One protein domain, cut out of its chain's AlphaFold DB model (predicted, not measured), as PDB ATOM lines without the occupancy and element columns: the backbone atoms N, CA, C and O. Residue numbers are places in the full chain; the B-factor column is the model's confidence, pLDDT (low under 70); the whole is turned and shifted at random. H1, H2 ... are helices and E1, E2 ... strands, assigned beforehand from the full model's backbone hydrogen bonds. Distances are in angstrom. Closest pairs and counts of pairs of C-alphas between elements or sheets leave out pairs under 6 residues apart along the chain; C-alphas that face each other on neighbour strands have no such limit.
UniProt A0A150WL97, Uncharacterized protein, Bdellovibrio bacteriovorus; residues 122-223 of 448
ATOM      1  N   THR A 122     -29.677  19.033  51.219       97.00
ATOM      2  CA  THR A 122     -29.486  19.004  49.758       97.00
ATOM      3  C   THR A 122     -28.946  17.656  49.292       97.00
ATOM      4  O   THR A 122     -28.021  17.102  49.893       97.00
ATOM      5  N   MET A 123     -29.514  17.124  48.208       97.31
ATOM      6  CA  MET A 123     -29.149  15.822  47.645       97.31
ATOM      7  C   MET A 123     -29.357  15.795  46.129       97.31
ATOM      8  O   MET A 123     -30.305  16.396  45.624       97.31
ATOM      9  N   GLY A 124     -28.502  15.090  45.393       96.56
ATOM     10  CA  GLY A 124     -28.722  14.818  43.972       96.56
ATOM     11  C   GLY A 124     -29.930  13.904  43.739       96.56
ATOM     12  O   GLY A 124     -30.284  13.092  44.600       96.56
ATOM     13  N   VAL A 125     -30.592  14.023  42.585       95.44
ATOM     14  CA  VAL A 125     -31.721  13.137  42.247       95.44
ATOM     15  C   VAL A 125     -31.235  11.699  42.042       95.44
ATOM     16  O   VAL A 125     -31.798  10.774  42.635       95.44
ATOM     17  N   LYS A 126     -30.167  11.495  41.260       95.19
ATOM     18  CA  LYS A 126     -29.569  10.166  41.057       95.19
ATOM     19  C   LYS A 126     -28.919   9.653  42.335       95.19
ATOM     20  O   LYS A 126     -29.062   8.475  42.653       95.19
ATOM     21  N   GLU A 127     -28.267  10.530  43.097       95.81
ATOM     22  CA  GLU A 127     -27.708  10.234  44.418       95.81
ATOM     23  C   GLU A 127     -28.776   9.632  45.344       95.81
ATOM     24  O   GLU A 127     -28.569   8.554  45.902       95.81
ATOM     25  N   PHE A 128     -29.941  10.277  45.464       97.00
ATOM     26  CA  PHE A 128     -31.043   9.801  46.300       97.00
ATOM     27  C   PHE A 128     -31.567   8.431  45.864       97.00
ATOM     28  O   PHE A 128     -31.729   7.534  46.701       97.00
ATOM     29  N   LEU A 129     -31.818   8.254  44.563       96.25
ATOM     30  CA  LEU A 129     -32.324   6.996  44.013       96.25
ATOM     31  C   LEU A 129     -31.320   5.849  44.202       96.25
ATOM     32  O   LEU A 129     -31.710   4.750  44.609       96.25
ATOM     33  N   ALA A 130     -30.032   6.109  43.966       94.00
ATOM     34  CA  ALA A 130     -28.956   5.138  44.135       94.00
ATOM     35  C   ALA A 130     -28.756   4.758  45.610       94.00
ATOM     36  O   ALA A 130     -28.768   3.572  45.946       94.00
ATOM     37  N   LYS A 131     -28.642   5.751  46.506       94.75
ATOM     38  CA  LYS A 131     -28.452   5.556  47.958       94.75
ATOM     39  C   LYS A 131     -29.545   4.669  48.557       94.75
ATOM     40  O   LYS A 131     -29.257   3.798  49.374       94.75
ATOM     41  N   ASN A 132     -30.790   4.866  48.128       96.31
ATOM     42  CA  ASN A 132     -31.940   4.107  48.618       96.31
ATOM     43  C   ASN A 132     -32.197   2.793  47.857       96.31
ATOM     44  O   ASN A 132     -33.143   2.076  48.192       96.31
ATOM     45  N   LYS A 133     -31.368   2.451  46.859       96.19
ATOM     46  CA  LYS A 133     -31.534   1.270  45.990       96.19
ATOM     47  C   LYS A 133     -32.919   1.228  45.331       96.19
ATOM     48  O   LYS A 133     -33.591   0.198  45.314       96.19
ATOM     49  N   PHE A 134     -33.378   2.378  44.843       97.00
ATOM     50  CA  PHE A 134     -34.705   2.535  44.240       97.00
ATOM     51  C   PHE A 134     -34.735   2.283  42.742       97.00
ATOM     52  O   PHE A 134     -35.823   2.247  42.170       97.00
ATOM     53  N   VAL A 135     -33.577   2.083  42.123       95.44
ATOM     54  CA  VAL A 135     -33.429   1.832  40.691       95.44
ATOM     55  C   VAL A 135     -32.787   0.471  40.435       95.44
ATOM     56  O   VAL A 135     -32.002  -0.006  41.255       95.44
ATOM     57  N   ASN A 136     -33.141  -0.168  39.320       92.94
ATOM     58  CA  ASN A 136     -32.474  -1.382  38.839       92.94
ATOM     59  C   ASN A 136     -31.201  -1.048  38.028       92.94
ATOM     60  O   ASN A 136     -30.805   0.111  37.928       92.94
ATOM     61  N   ALA A 137     -30.577  -2.068  37.427       89.31
ATOM     62  CA  ALA A 137     -29.387  -1.912  36.584       89.31
ATOM     63  C   ALA A 137     -29.612  -1.023  35.344       89.31
ATOM     64  O   ALA A 137     -28.681  -0.362  34.900       89.31
ATOM     65  N   ASP A 138     -30.845  -0.949  34.833       89.56
ATOM     66  CA  ASP A 138     -31.214  -0.086  33.701       89.56
ATOM     67  C   ASP A 138     -31.572   1.347  34.137       89.56
ATOM     68  O   ASP A 138     -32.053   2.139  33.330       89.56
ATOM     69  N   GLY A 139     -31.449   1.675  35.428       90.94
ATOM     70  CA  GLY A 139     -31.855   2.970  35.971       90.94
ATOM     71  C   GLY A 139     -33.372   3.158  36.104       90.94
ATOM     72  O   GLY A 139     -33.839   4.262  36.379       90.94
ATOM     73  N   LYS A 140     -34.197   2.121  35.938       94.00
ATOM     74  CA  LYS A 140     -35.654   2.236  36.126       94.00
ATOM     75  C   LYS A 140     -36.016   2.187  37.602       94.00
ATOM     76  O   LYS A 140     -35.508   1.337  38.327       94.00
ATOM     77  N   VAL A 141     -36.923   3.064  38.040       95.00
ATOM     78  CA  VAL A 141     -37.427   3.068  39.422       95.00
ATOM     79  C   VAL A 141     -38.282   1.819  39.667       95.00
ATOM     80  O   VAL A 141     -39.250   1.581  38.950       95.00
ATOM     81  N   ILE A 142     -37.932   1.021  40.681       96.69
ATOM     82  CA  ILE A 142     -38.544  -0.296  40.968       96.69
ATOM     83  C   ILE A 142     -39.365  -0.348  42.263       96.69
ATOM     84  O   ILE A 142     -39.898  -1.396  42.626       96.69
ATOM     85  N   VAL A 143     -39.450   0.758  43.000       97.62
ATOM     86  CA  VAL A 143     -40.220   0.838  44.250       97.62
ATOM     87  C   VAL A 143     -41.610   1.424  44.023       97.62
ATOM     88  O   VAL A 143     -41.867   2.076  43.020       97.62
ATOM     89  N   SER A 144     -42.527   1.218  44.971       97.75
ATOM     90  CA  SER A 144     -43.854   1.835  44.908       97.75
ATOM     91  C   SER A 144     -43.796   3.346  45.162       97.75
ATOM     92  O   SER A 144     -42.936   3.832  45.902       97.75
ATOM     93  N   LYS A 145     -44.789   4.084  44.638       97.50
ATOM     94  CA  LYS A 145     -45.001   5.517  44.931       97.50
ATOM     95  C   LYS A 145     -44.986   5.819  46.431       97.50
ATOM     96  O   LYS A 145     -44.354   6.778  46.858       97.50
ATOM     97  N   ALA A 146     -45.649   4.979  47.228       97.81
ATOM     98  CA  ALA A 146     -45.718   5.144  48.678       97.81
ATOM     99  C   ALA A 146     -44.335   5.029  49.337       97.81
ATOM    100  O   ALA A 146     -43.980   5.860  50.170       97.81
ATOM    101  N   LYS A 147     -43.523   4.044  48.923       98.12
ATOM    102  CA  LYS A 147     -42.163   3.863  49.446       98.12
ATOM    103  C   LYS A 147     -41.236   5.010  49.032       98.12
ATOM    104  O   LYS A 147     -40.472   5.491  49.864       98.12
ATOM    105  N   LEU A 148     -41.333   5.468  47.780       97.31
ATOM    106  CA  LEU A 148     -40.580   6.621  47.281       97.31
ATOM    107  C   LEU A 148     -40.937   7.899  48.058       97.31
ATOM    108  O   LEU A 148     -40.043   8.585  48.547       97.31
ATOM    109  N   SER A 149     -42.233   8.173  48.238       97.25
ATOM    110  CA  SER A 149     -42.716   9.331  49.003       97.25
ATOM    111  C   SER A 149     -42.262   9.290  50.460       97.25
ATOM    112  O   SER A 149     -41.773  10.294  50.960       97.25
ATOM    113  N   ALA A 150     -42.369   8.141  51.135       97.69
ATOM    114  CA  ALA A 150     -41.956   8.012  52.534       97.69
ATOM    115  C   ALA A 150     -40.449   8.267  52.730       97.69
ATOM    116  O   ALA A 150     -40.041   8.861  53.724       97.69
ATOM    117  N   ALA A 151     -39.614   7.848  51.774       97.94
ATOM    118  CA  ALA A 151     -38.184   8.142  51.808       97.94
ATOM    119  C   ALA A 151     -37.883   9.628  51.559       97.94
ATOM    120  O   ALA A 151     -37.007  10.182  52.220       97.94
ATOM    121  N   LEU A 152     -38.626  10.285  50.663       96.75
ATOM    122  CA  LEU A 152     -38.524  11.733  50.462       96.75
ATOM    123  C   LEU A 152     -38.945  12.508  51.716       96.75
ATOM    124  O   LEU A 152     -38.250  13.437  52.101       96.75
ATOM    125  N   ASP A 153     -40.024  12.097  52.386       96.19
ATOM    126  CA  ASP A 153     -40.490  12.725  53.632       96.19
ATOM    127  C   ASP A 153     -39.493  12.539  54.782       96.19
ATOM    128  O   ASP A 153     -39.356  13.405  55.641       96.19
ATOM    129  N   LYS A 154     -38.746  11.430  54.778       97.00
ATOM    130  CA  LYS A 154     -37.662  11.203  55.736       97.00
ATOM    131  C   LYS A 154     -36.469  12.133  55.498       97.00
ATOM    132  O   LYS A 154     -35.918  12.656  56.459       97.00
ATOM    133  N   GLU A 155     -36.038  12.296  54.246       95.94
ATOM    134  CA  GLU A 155     -34.878  13.138  53.903       95.94
ATOM    135  C   GLU A 155     -35.232  14.641  53.924       95.94
ATOM    136  O   GLU A 155     -34.393  15.477  54.257       95.94
ATOM    137  N   PHE A 156     -36.485  14.990  53.617       95.38
ATOM    138  CA  PHE A 156     -36.988  16.362  53.521       95.38
ATOM    139  C   PHE A 156     -38.334  16.509  54.256       95.38
ATOM    140  O   PHE A 156     -39.376  16.671  53.613       95.38
ATOM    141  N   PRO A 157     -38.349  16.498  55.601       91.75
ATOM    142  CA  PRO A 157     -39.591  16.511  56.387       91.75
ATOM    143  C   PRO A 157     -40.418  17.792  56.214       91.75
ATOM    144  O   PRO A 157     -41.633  17.778  56.381       91.75
ATOM    145  N   GLN A 158     -39.770  18.898  55.845       89.00
ATOM    146  CA  GLN A 158     -40.421  20.175  55.531       89.00
ATOM    147  C   GLN A 158     -40.727  20.321  54.029       89.00
ATOM    148  O   GLN A 158     -41.092  21.396  53.561       89.00
ATOM    149  N   GLY A 159     -40.569  19.239  53.264       91.25
ATOM    150  CA  GLY A 159     -40.631  19.218  51.812       91.25
ATOM    151  C   GLY A 159     -39.388  19.817  51.145       91.25
ATOM    152  O   GLY A 159     -38.414  20.205  51.794       91.25
ATOM    153  N   PHE A 160     -39.397  19.841  49.815       93.00
ATOM    154  CA  PHE A 160     -38.229  20.182  49.009       93.00
ATOM    155  C   PHE A 160     -38.626  20.821  47.680       93.00
ATOM    156  O   PHE A 160     -39.768  20.734  47.235       93.00
ATOM    157  N   ILE A 161     -37.647  21.450  47.041       90.88
ATOM    158  CA  ILE A 161     -37.718  21.926  45.666       90.88
ATOM    159  C   ILE A 161     -36.624  21.276  44.836       90.88
ATOM    160  O   ILE A 161     -35.563  20.928  45.353       90.88
ATOM    161  N   ILE A 162     -36.866  21.150  43.535       91.00
ATOM    162  CA  ILE A 162     -35.852  20.688  42.587       91.00
ATOM    163  C   ILE A 162     -35.255  21.884  41.866       91.00
ATOM    164  O   ILE A 162     -35.991  22.716  41.335       91.00
ATOM    165  N   LYS A 163     -33.923  21.953  41.835       89.81
ATOM    166  CA  LYS A 163     -33.151  22.985  41.137       89.81
ATOM    167  C   LYS A 163     -32.122  22.343  40.207       89.81
ATOM    168  O   LYS A 163     -31.620  21.267  40.524       89.81
ATOM    169  N   PRO A 164     -31.728  23.005  39.113       90.19
ATOM    170  CA  PRO A 164     -30.528  22.618  38.386       90.19
ATOM    171  C   PRO A 164     -29.272  22.807  39.242       90.19
ATOM    172  O   PRO A 164     -29.139  23.805  39.953       90.19
ATOM    173  N   THR A 165     -28.345  21.854  39.154       91.94
ATOM    174  CA  THR A 165     -27.032  21.901  39.832       91.94
ATOM    175  C   THR A 165     -26.150  23.009  39.262       91.94
ATOM    176  O   THR A 165     -25.496  23.741  40.006       91.94
ATOM    177  N   LEU A 166     -26.209  23.186  37.940       87.06
ATOM    178  CA  LEU A 166     -25.537  24.218  37.162       87.06
ATOM    179  C   LEU A 166     -26.564  24.922  36.267       87.06
ATOM    180  O   LEU A 166     -27.086  24.327  35.327       87.06
ATOM    181  N   ASP A 167     -26.841  26.198  36.527       79.38
ATOM    182  CA  ASP A 167     -27.664  27.034  35.644       79.38
ATOM    183  C   ASP A 167     -27.190  28.485  35.694       79.38
ATOM    184  O   ASP A 167     -26.570  28.925  36.666       79.38
ATOM    185  N   TRP A 168     -27.455  29.227  34.622       69.06
ATOM    186  CA  TRP A 168     -27.104  30.631  34.475       69.06
ATOM    187  C   TRP A 168     -28.365  31.448  34.276       69.06
ATOM    188  O   TRP A 168     -29.073  31.261  33.287       69.06
ATOM    189  N   SER A 169     -28.573  32.428  35.153       60.28
ATOM    190  CA  SER A 169     -29.606  33.450  34.963       60.28
ATOM    191  C   SER A 169     -31.003  32.857  34.754       60.28
ATOM    192  O   SER A 169     -31.809  33.400  34.000       60.28
ATOM    193  N   SER A 170     -31.303  31.739  35.420       54.22
ATOM    194  CA  SER A 170     -32.636  31.153  35.419       54.22
ATOM    195  C   SER A 170     -33.572  32.141  36.100       54.22
ATOM    196  O   SER A 170     -33.478  32.339  37.311       54.22
ATOM    197  N   SER A 171     -34.443  32.803  35.347       52.28
ATOM    198  CA  SER A 171     -35.424  33.774  35.856       52.28
ATOM    199  C   SER A 171     -36.521  33.113  36.714       52.28
ATOM    200  O   SER A 171     -37.704  33.327  36.483       52.28
ATOM    201  N   GLY A 172     -36.153  32.217  37.630       52.62
ATOM    202  CA  GLY A 172     -37.053  31.430  38.467       52.62
ATOM    203  C   GLY A 172     -37.831  30.322  37.747       52.62
ATOM    204  O   GLY A 172     -38.663  29.674  38.368       52.62
ATOM    205  N   LYS A 173     -37.573  30.080  36.454       53.31
ATOM    206  CA  LYS A 173     -38.391  29.197  35.598       53.31
ATOM    207  C   LYS A 173     -38.104  27.692  35.730       53.31
ATOM    208  O   LYS A 173     -38.776  26.904  35.076       53.31
ATOM    209  N   SER A 174     -37.133  27.286  36.549       56.50
ATOM    210  CA  SER A 174     -36.578  25.920  36.550       56.50
ATOM    211  C   SER A 174     -36.833  25.154  37.858       56.50
ATOM    212  O   SER A 174     -35.975  24.377  38.276       56.50
ATOM    213  N   PHE A 175     -37.963  25.392  38.538       68.88
ATOM    214  CA  PHE A 175     -38.255  24.773  39.840       68.88
ATOM    215  C   PHE A 175     -39.479  23.856  39.809       68.88
ATOM    216  O   PHE A 175     -40.570  24.297  39.459       68.88
ATOM    217  N   TYR A 176     -39.308  22.616  40.274       66.31
ATOM    218  CA  TYR A 176     -40.423  21.734  40.635       66.31
ATOM    219  C   TYR A 176     -40.662  21.833  42.143       66.31
ATOM    220  O   TYR A 176     -39.696  21.838  42.913       66.31
ATOM    221  N   LYS A 177     -41.929  21.932  42.559       73.44
ATOM    222  CA  LYS A 177     -42.307  22.145  43.970       73.44
ATOM    223  C   LYS A 177     -43.354  21.169  44.492       73.44
ATOM    224  O   LYS A 177     -43.387  20.902  45.687       73.44
ATOM    225  N   ASP A 178     -44.215  20.650  43.621       84.12
ATOM    226  CA  ASP A 178     -45.230  19.694  44.039       84.12
ATOM    227  C   ASP A 178     -44.591  18.311  44.218       84.12
ATOM    228  O   ASP A 178     -44.188  17.656  43.255       84.12
ATOM    229  N   LYS A 179     -44.508  17.853  45.474       90.06
ATOM    230  CA  LYS A 179     -43.983  16.527  45.823       90.06
ATOM    231  C   LYS A 179     -44.695  15.412  45.056       90.06
ATOM    232  O   LYS A 179     -44.039  14.463  44.630       90.06
ATOM    233  N   LYS A 180     -46.018  15.496  44.889       90.56
ATOM    234  CA  LYS A 180     -46.801  14.473  44.187       90.56
ATOM    235  C   LYS A 180     -46.429  14.440  42.709       90.56
ATOM    236  O   LYS A 180     -46.149  13.362  42.193       90.56
ATOM    237  N   GLU A 181     -46.359  15.605  42.066       91.12
ATOM    238  CA  GLU A 181     -45.910  15.725  40.673       91.12
ATOM    239  C   GLU A 181     -44.494  15.161  40.500       91.12
ATOM    240  O   GLU A 181     -44.242  14.367  39.597       91.12
ATOM    241  N   ILE A 182     -43.580  15.500  41.411       91.94
ATOM    242  CA  ILE A 182     -42.197  15.010  41.403       91.94
ATOM    243  C   ILE A 182     -42.146  13.484  41.525       91.94
ATOM    244  O   ILE A 182     -41.443  12.831  40.756       91.94
ATOM    245  N   VAL A 183     -42.890  12.902  42.469       94.31
ATOM    246  CA  VAL A 183     -42.981  11.443  42.643       94.31
ATOM    247  C   VAL A 183     -43.532  10.789  41.378       94.31
ATOM    248  O   VAL A 183     -42.977   9.793  40.916       94.31
ATOM    249  N   ASP A 184     -44.585  11.349  40.786       93.44
ATOM    250  CA  ASP A 184     -45.180  10.829  39.554       93.44
ATOM    251  C   ASP A 184     -44.195  10.885  38.374       93.44
ATOM    252  O   ASP A 184     -44.075   9.908  37.630       93.44
ATOM    253  N   LEU A 185     -43.437  11.977  38.238       92.50
ATOM    254  CA  LEU A 185     -42.387  12.127  37.228       92.50
ATOM    255  C   LEU A 185     -41.235  11.140  37.447       92.50
ATOM    256  O   LEU A 185     -40.808  10.484  36.498       92.50
ATOM    257  N   LEU A 186     -40.748  10.975  38.677       93.12
ATOM    258  CA  LEU A 186     -39.695  10.002  38.990       93.12
ATOM    259  C   LEU A 186     -40.129   8.571  38.651       93.12
ATOM    260  O   LEU A 186     -39.364   7.822  38.051       93.12
ATOM    261  N   MET A 187     -41.371   8.213  38.981       92.75
ATOM    262  CA  MET A 187     -41.931   6.891  38.692       92.75
ATOM    263  C   MET A 187     -42.122   6.632  37.200       92.75
ATOM    264  O   MET A 187     -41.959   5.499  36.756       92.75
ATOM    265  N   LYS A 188     -42.494   7.661  36.429       91.44
ATOM    266  CA  LYS A 188     -42.642   7.544  34.975       91.44
ATOM    267  C   LYS A 188     -41.296   7.279  34.293       91.44
ATOM    268  O   LYS A 188     -41.263   6.558  33.302       91.44
ATOM    269  N   GLY A 189     -40.215   7.858  34.821       86.38
ATOM    270  CA  GLY A 189     -38.917   7.873  34.152       86.38
ATOM    271  C   GLY A 189     -38.934   8.694  32.858       86.38
ATOM    272  O   GLY A 189     -39.943   9.313  32.504       86.38
ATOM    273  N   ASP A 190     -37.784   8.726  32.188       86.75
ATOM    274  CA  ASP A 190     -37.572   9.250  30.832       86.75
ATOM    275  C   ASP A 190     -38.226  10.614  30.553       86.75
ATOM    276  O   ASP A 190     -38.907  10.833  29.550       86.75
ATOM    277  N   ASN A 191     -38.017  11.561  31.467       88.12
ATOM    278  CA  ASN A 191     -38.538  12.922  31.384       88.12
ATOM    279  C   ASN A 191     -37.470  13.966  31.752       88.12
ATOM    280  O   ASN A 191     -36.301  13.653  31.966       88.12
ATOM    281  N   ALA A 192     -37.867  15.241  31.795       84.12
ATOM    282  CA  ALA A 192     -36.949  16.350  32.040       84.12
ATOM    283  C   ALA A 192     -36.294  16.324  33.434       84.12
ATOM    284  O   ALA A 192     -35.179  16.846  33.565       84.12
ATOM    285  N   LEU A 193     -36.979  15.742  34.428       84.88
ATOM    286  CA  LEU A 193     -36.523  15.611  35.810       84.88
ATOM    287  C   LEU A 193     -35.549  14.440  35.957       84.88
ATOM    288  O   LEU A 193     -34.504  14.573  36.590       84.88
ATOM    289  N   TYR A 194     -35.884  13.305  35.350       88.00
ATOM    290  CA  TYR A 194     -35.097  12.087  35.443       88.00
ATOM    291  C   TYR A 194     -35.266  11.229  34.191       88.00
ATOM    292  O   TYR A 194     -36.394  10.917  33.798       88.00
ATOM    293  N   ASN A 195     -34.149  10.822  33.593       88.50
ATOM    294  CA  ASN A 195     -34.100   9.819  32.539       88.50
ATOM    295  C   ASN A 195     -33.318   8.604  33.043       88.50
ATOM    296  O   ASN A 195     -32.261   8.757  33.651       88.50
ATOM    297  N   SER A 196     -33.839   7.403  32.797       88.56
ATOM    298  CA  SER A 196     -33.212   6.164  33.268       88.56
ATOM    299  C   SER A 196     -31.792   5.983  32.714       88.56
ATOM    300  O   SER A 196     -30.891   5.595  33.456       88.56
ATOM    301  N   ALA A 197     -31.555   6.391  31.464       87.38
ATOM    302  CA  ALA A 197     -30.234   6.367  30.840       87.38
ATOM    303  C   ALA A 197     -29.218   7.289  31.543       87.38
ATOM    304  O   ALA A 197     -28.024   6.997  31.538       87.38
ATOM    305  N   ASP A 198     -29.671   8.355  32.217       85.06
ATOM    306  CA  ASP A 198     -28.781   9.275  32.938       85.06
ATOM    307  C   ASP A 198     -28.139   8.610  34.174       85.06
ATOM    308  O   ASP A 198     -27.191   9.156  34.743       85.06
ATOM    309  N   MET A 199     -28.624   7.444  34.620       87.25
ATOM    310  CA  MET A 199     -27.989   6.680  35.702       87.25
ATOM    311  C   MET A 199     -26.651   6.065  35.308       87.25
ATOM    312  O   MET A 199     -25.832   5.835  36.193       87.25
ATOM    313  N   ALA A 200     -26.427   5.816  34.017       85.19
ATOM    314  CA  ALA A 200     -25.188   5.237  33.506       85.19
ATOM    315  C   ALA A 200     -24.149   6.302  33.106       85.19
ATOM    316  O   ALA A 200     -23.016   5.960  32.775       85.19
ATOM    317  N   GLU A 201     -24.519   7.588  33.130       84.56
ATOM    318  CA  GLU A 201     -23.692   8.674  32.603       84.56
ATOM    319  C   GLU A 201     -23.629   9.878  33.556       84.56
ATOM    320  O   GLU A 201     -24.579  10.218  34.272       84.56
ATOM    321  N   ALA A 202     -22.493  10.575  33.543       84.75
ATOM    322  CA  ALA A 202     -22.359  11.863  34.207       84.75
ATOM    323  C   ALA A 202     -22.928  12.972  33.309       84.75
ATOM    324  O   ALA A 202     -22.546  13.106  32.147       84.75
ATOM    325  N   PHE A 203     -23.817  13.803  33.849       82.06
ATOM    326  CA  PHE A 203     -24.375  14.929  33.108       82.06
ATOM    327  C   PHE A 203     -23.327  16.037  32.913       82.06
ATOM    328  O   PHE A 203     -22.830  16.616  33.882       82.06
ATOM    329  N   GLY A 204     -23.008  16.353  31.655       70.88
ATOM    330  CA  GLY A 204     -22.214  17.528  31.285       70.88
ATOM    331  C   GLY A 204     -23.089  18.776  31.199       70.88
ATOM    332  O   GLY A 204     -24.152  18.749  30.586       70.88
ATOM    333  N   GLY A 205     -22.657  19.884  31.807       65.50
ATOM    334  CA  GLY A 205     -23.420  21.130  31.775       65.50
ATOM    335  C   GLY A 205     -23.553  21.687  30.351       65.50
ATOM    336  O   GLY A 205     -22.554  21.856  29.652       65.50
ATOM    337  N   ASN A 206     -24.775  22.051  29.949       57.56
ATOM    338  CA  ASN A 206     -25.120  22.441  28.570       57.56
ATOM    339  C   ASN A 206     -24.309  23.615  27.979       57.56
ATOM    340  O   ASN A 206     -24.295  23.778  26.765       57.56
ATOM    341  N   LYS A 207     -23.701  24.476  28.810       65.44
ATOM    342  CA  LYS A 207     -23.048  25.721  28.351       65.44
ATOM    343  C   LYS A 207     -21.524  25.707  28.426       65.44
ATOM    344  O   LYS A 207     -20.887  26.404  27.648       65.44
ATOM    345  N   THR A 208     -20.942  24.939  29.343       64.25
ATOM    346  CA  THR A 208     -19.482  24.894  29.543       64.25
ATOM    347  C   THR A 208     -18.844  23.651  28.932       64.25
ATOM    348  O   THR A 208     -17.623  23.602  28.817       64.25
ATOM    349  N   GLY A 209     -19.633  22.613  28.623       70.62
ATOM    350  CA  GLY A 209     -19.119  21.292  28.239       70.62
ATOM    351  C   GLY A 209     -18.336  20.582  29.353       70.62
ATOM    352  O   GLY A 209     -17.820  19.488  29.147       70.62
ATOM    353  N   ARG A 210     -18.238  21.192  30.541       82.12
ATOM    354  CA  ARG A 210     -17.548  20.646  31.712       82.12
ATOM    355  C   ARG A 210     -18.540  19.871  32.579       82.12
ATOM    356  O   ARG A 210     -19.704  20.253  32.711       82.12
ATOM    357  N   ILE A 211     -18.064  18.775  33.166       83.81
ATOM    358  CA  ILE A 211     -18.861  17.902  34.031       83.81
ATOM    359  C   ILE A 211     -18.612  18.296  35.491       83.81
ATOM    360  O   ILE A 211     -17.494  18.129  35.991       83.81
ATOM    361  N   GLY A 212     -19.659  18.816  36.140       88.81
ATOM    362  CA  GLY A 212     -19.698  19.119  37.572       88.81
ATOM    363  C   GLY A 212     -19.934  17.861  38.407       88.81
ATOM    364  O   GLY A 212     -19.183  16.893  38.305       88.81
ATOM    365  N   SER A 213     -21.009  17.858  39.193       92.38
ATOM    366  CA  SER A 213     -21.464  16.733  40.031       92.38
ATOM    367  C   SER A 213     -21.855  15.475  39.251       92.38
ATOM    368  O   SER A 213     -22.034  14.416  39.844       92.38
ATOM    369  N   GLY A 214     -22.040  15.582  37.932       91.00
ATOM    370  CA  GLY A 214     -22.655  14.536  37.115       91.00
ATOM    371  C   GLY A 214     -24.178  14.472  37.267       91.00
ATOM    372  O   GLY A 214     -24.817  13.661  36.597       91.00
ATOM    373  N   GLU A 215     -24.768  15.337  38.092       92.31
ATOM    374  CA  GLU A 215     -26.204  15.499  38.289       92.31
ATOM    375  C   GLU A 215     -26.702  16.695  37.482       92.31
ATOM    376  O   GLU A 215     -26.073  17.751  37.462       92.31
ATOM    377  N   LYS A 216     -27.853  16.548  36.826       89.81
ATOM    378  CA  LYS A 216     -28.527  17.670  36.156       89.81
ATOM    379  C   LYS A 216     -29.320  18.509  37.156       89.81
ATOM    380  O   LYS A 216     -29.376  19.733  37.048       89.81
ATOM    381  N   LEU A 217     -29.961  17.832  38.104       92.31
ATOM    382  CA  LEU A 217     -30.893  18.403  39.063       92.31
ATOM    383  C   LEU A 217     -30.563  17.907  40.475       92.31
ATOM    384  O   LEU A 217     -30.130  16.771  40.667       92.31
ATOM    385  N   MET A 218     -30.820  18.755  41.461       94.75
ATOM    386  CA  MET A 218     -30.719  18.455  42.885       94.75
ATOM    387  C   MET A 218     -32.036  18.772  43.588       94.75
ATOM    388  O   MET A 218     -32.772  19.671  43.177       94.75
ATOM    389  N   MET A 219     -32.303  18.060  44.674       95.88
ATOM    390  CA  MET A 219     -33.346  18.363  45.644       95.88
ATOM    391  C   MET A 219     -32.747  19.195  46.774       95.88
ATOM    392  O   MET A 219     -31.680  18.869  47.292       95.88
ATOM    393  N   MET A 220     -33.440  20.259  47.158       95.25
ATOM    394  CA  MET A 220     -33.061  21.159  48.244       95.25
ATOM    395  C   MET A 220     -34.268  21.349  49.157       95.25
ATOM    396  O   MET A 220     -35.362  21.611  48.659       95.25
ATOM    397  N   GLY A 221     -34.086  21.237  50.471       93.81
ATOM    398  CA  GLY A 221     -35.151  21.461  51.446       93.81
ATOM    399  C   GLY A 221     -35.837  22.812  51.234       93.81
ATOM    400  O   GLY A 221     -35.184  23.805  50.899       93.81
ATOM    401  N   MET A 222     -37.161  22.840  51.393       88.94
ATOM    402  CA  MET A 222     -37.908  24.092  51.343       88.94
ATOM    403  C   MET A 222     -37.513  24.984  52.514       88.94
ATOM    404  O   MET A 222     -37.380  24.527  53.645       88.94
ATOM    405  N   ILE A 223     -37.353  26.270  52.224       85.12
ATOM    406  CA  ILE A 223     -37.134  27.293  53.240       85.12
ATOM    407  C   ILE A 223     -38.483  27.951  53.510       85.12
ATOM    408  O   ILE A 223     -39.180  28.365  52.577       85.12
TER     409      ILE A 223
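Overview. This is residues 122 to 223 of the 448 residues of an uncharacterized protein of Bdellovibrio bacteriovorus (UniProt A0A150WL97). A small three-stranded sheet, with E3 in its middle, has H1 packed across one face, while H2 and H3 form a touching, steeply tilted pair that grazes the sheet. Two long loops, residues 165 to 178 and 200 to 216, reach away from that pair, and the short H4 lies close to H1. The printed part has 102 residues with four named helices and three named strands, in the order E1, H1, H2, E2, H3, H4, E3; the sheet's order is E1, E3, E2, antiparallel throughout. The class is mixed, helices and strands, with under half of the residues in named elements. The whole is compact, with a radius of gyration of the C-alphas of 13.2 A and spans of 37 by 34 by 19 A.

Arrangement. The inner strand E3, residues 217 to 221, is antiparallel to the edge strand E1, residues 122 to 124, at 157 degrees; N 219 and O 123 are within hydrogen-bond range at 2.8 A. E3 is also antiparallel to the edge strand E2, residues 160 to 164, at 149 degrees, with N 161 and O 220 at 2.8 A and N 163 and O 218 at 2.9 A. H1, residues 125 to 131, is on the sheet at a height over the sheet of 7.0 A, on a local plane fitted to 6 C-alphas, only just enough. It lies only just over E1, on which 3 of its C-alphas fall, and runs across the strands, at 79 degrees to E1 on the local plane. The closest C-alphas of H1 and E3 are those of Val 125 and Met 218, 5.4 A apart. H2, residues 145 to 155, only grazes the sheet, with its residues 152 to 155. H3, residues 179 to 188, touches H2, closest at the C-alphas of Lys 145 and Val 183, 6.7 A; they run opposite ways at a steep tilt of 53 degrees. H3 only grazes the sheet, with residues 179 to 182. H4, residues 196 to 199, is not on the sheet; it is close to H1 but not clearly touching, the closest C-alphas being those of Lys 126 and Met 199, 6.6 A apart. H1 and H2 are near each other, with 5 pairs of C-alphas within 10 A, while H1 and H3 are apart. In H1, H2 and H3 every O i to N i+4 pair is within hydrogen-bond range; H4 is too short for such a pair.

Along the chain. E1 begins at C-alpha 122, (-29.486, 19.004, 49.758), and is 7.2 A long; E2 is 13.3 A and E3 13.4 A. E3 ends at C-alpha 221, (-35.151, 21.461, 51.446). H2 is 15.5 A long, H3 14.1 A, H1 10.0 A and H4 5.8 A. E1, H1 H2 and E2 make a split strand-helix-strand unit, two strands running the same way with E3 between them, and its crossover is right-handed.

Size, cuts and confidence. The two C-alphas farthest apart, those of Ala 146 and Thr 208, are 38.0 A apart. The printed part has no cut. The links H1 to H2, E2 to H3 and H4 to E3 are long. Mean pLDDT of the printed part is 87.3, and residues 168 to 176 and 205 to 208 are under 70.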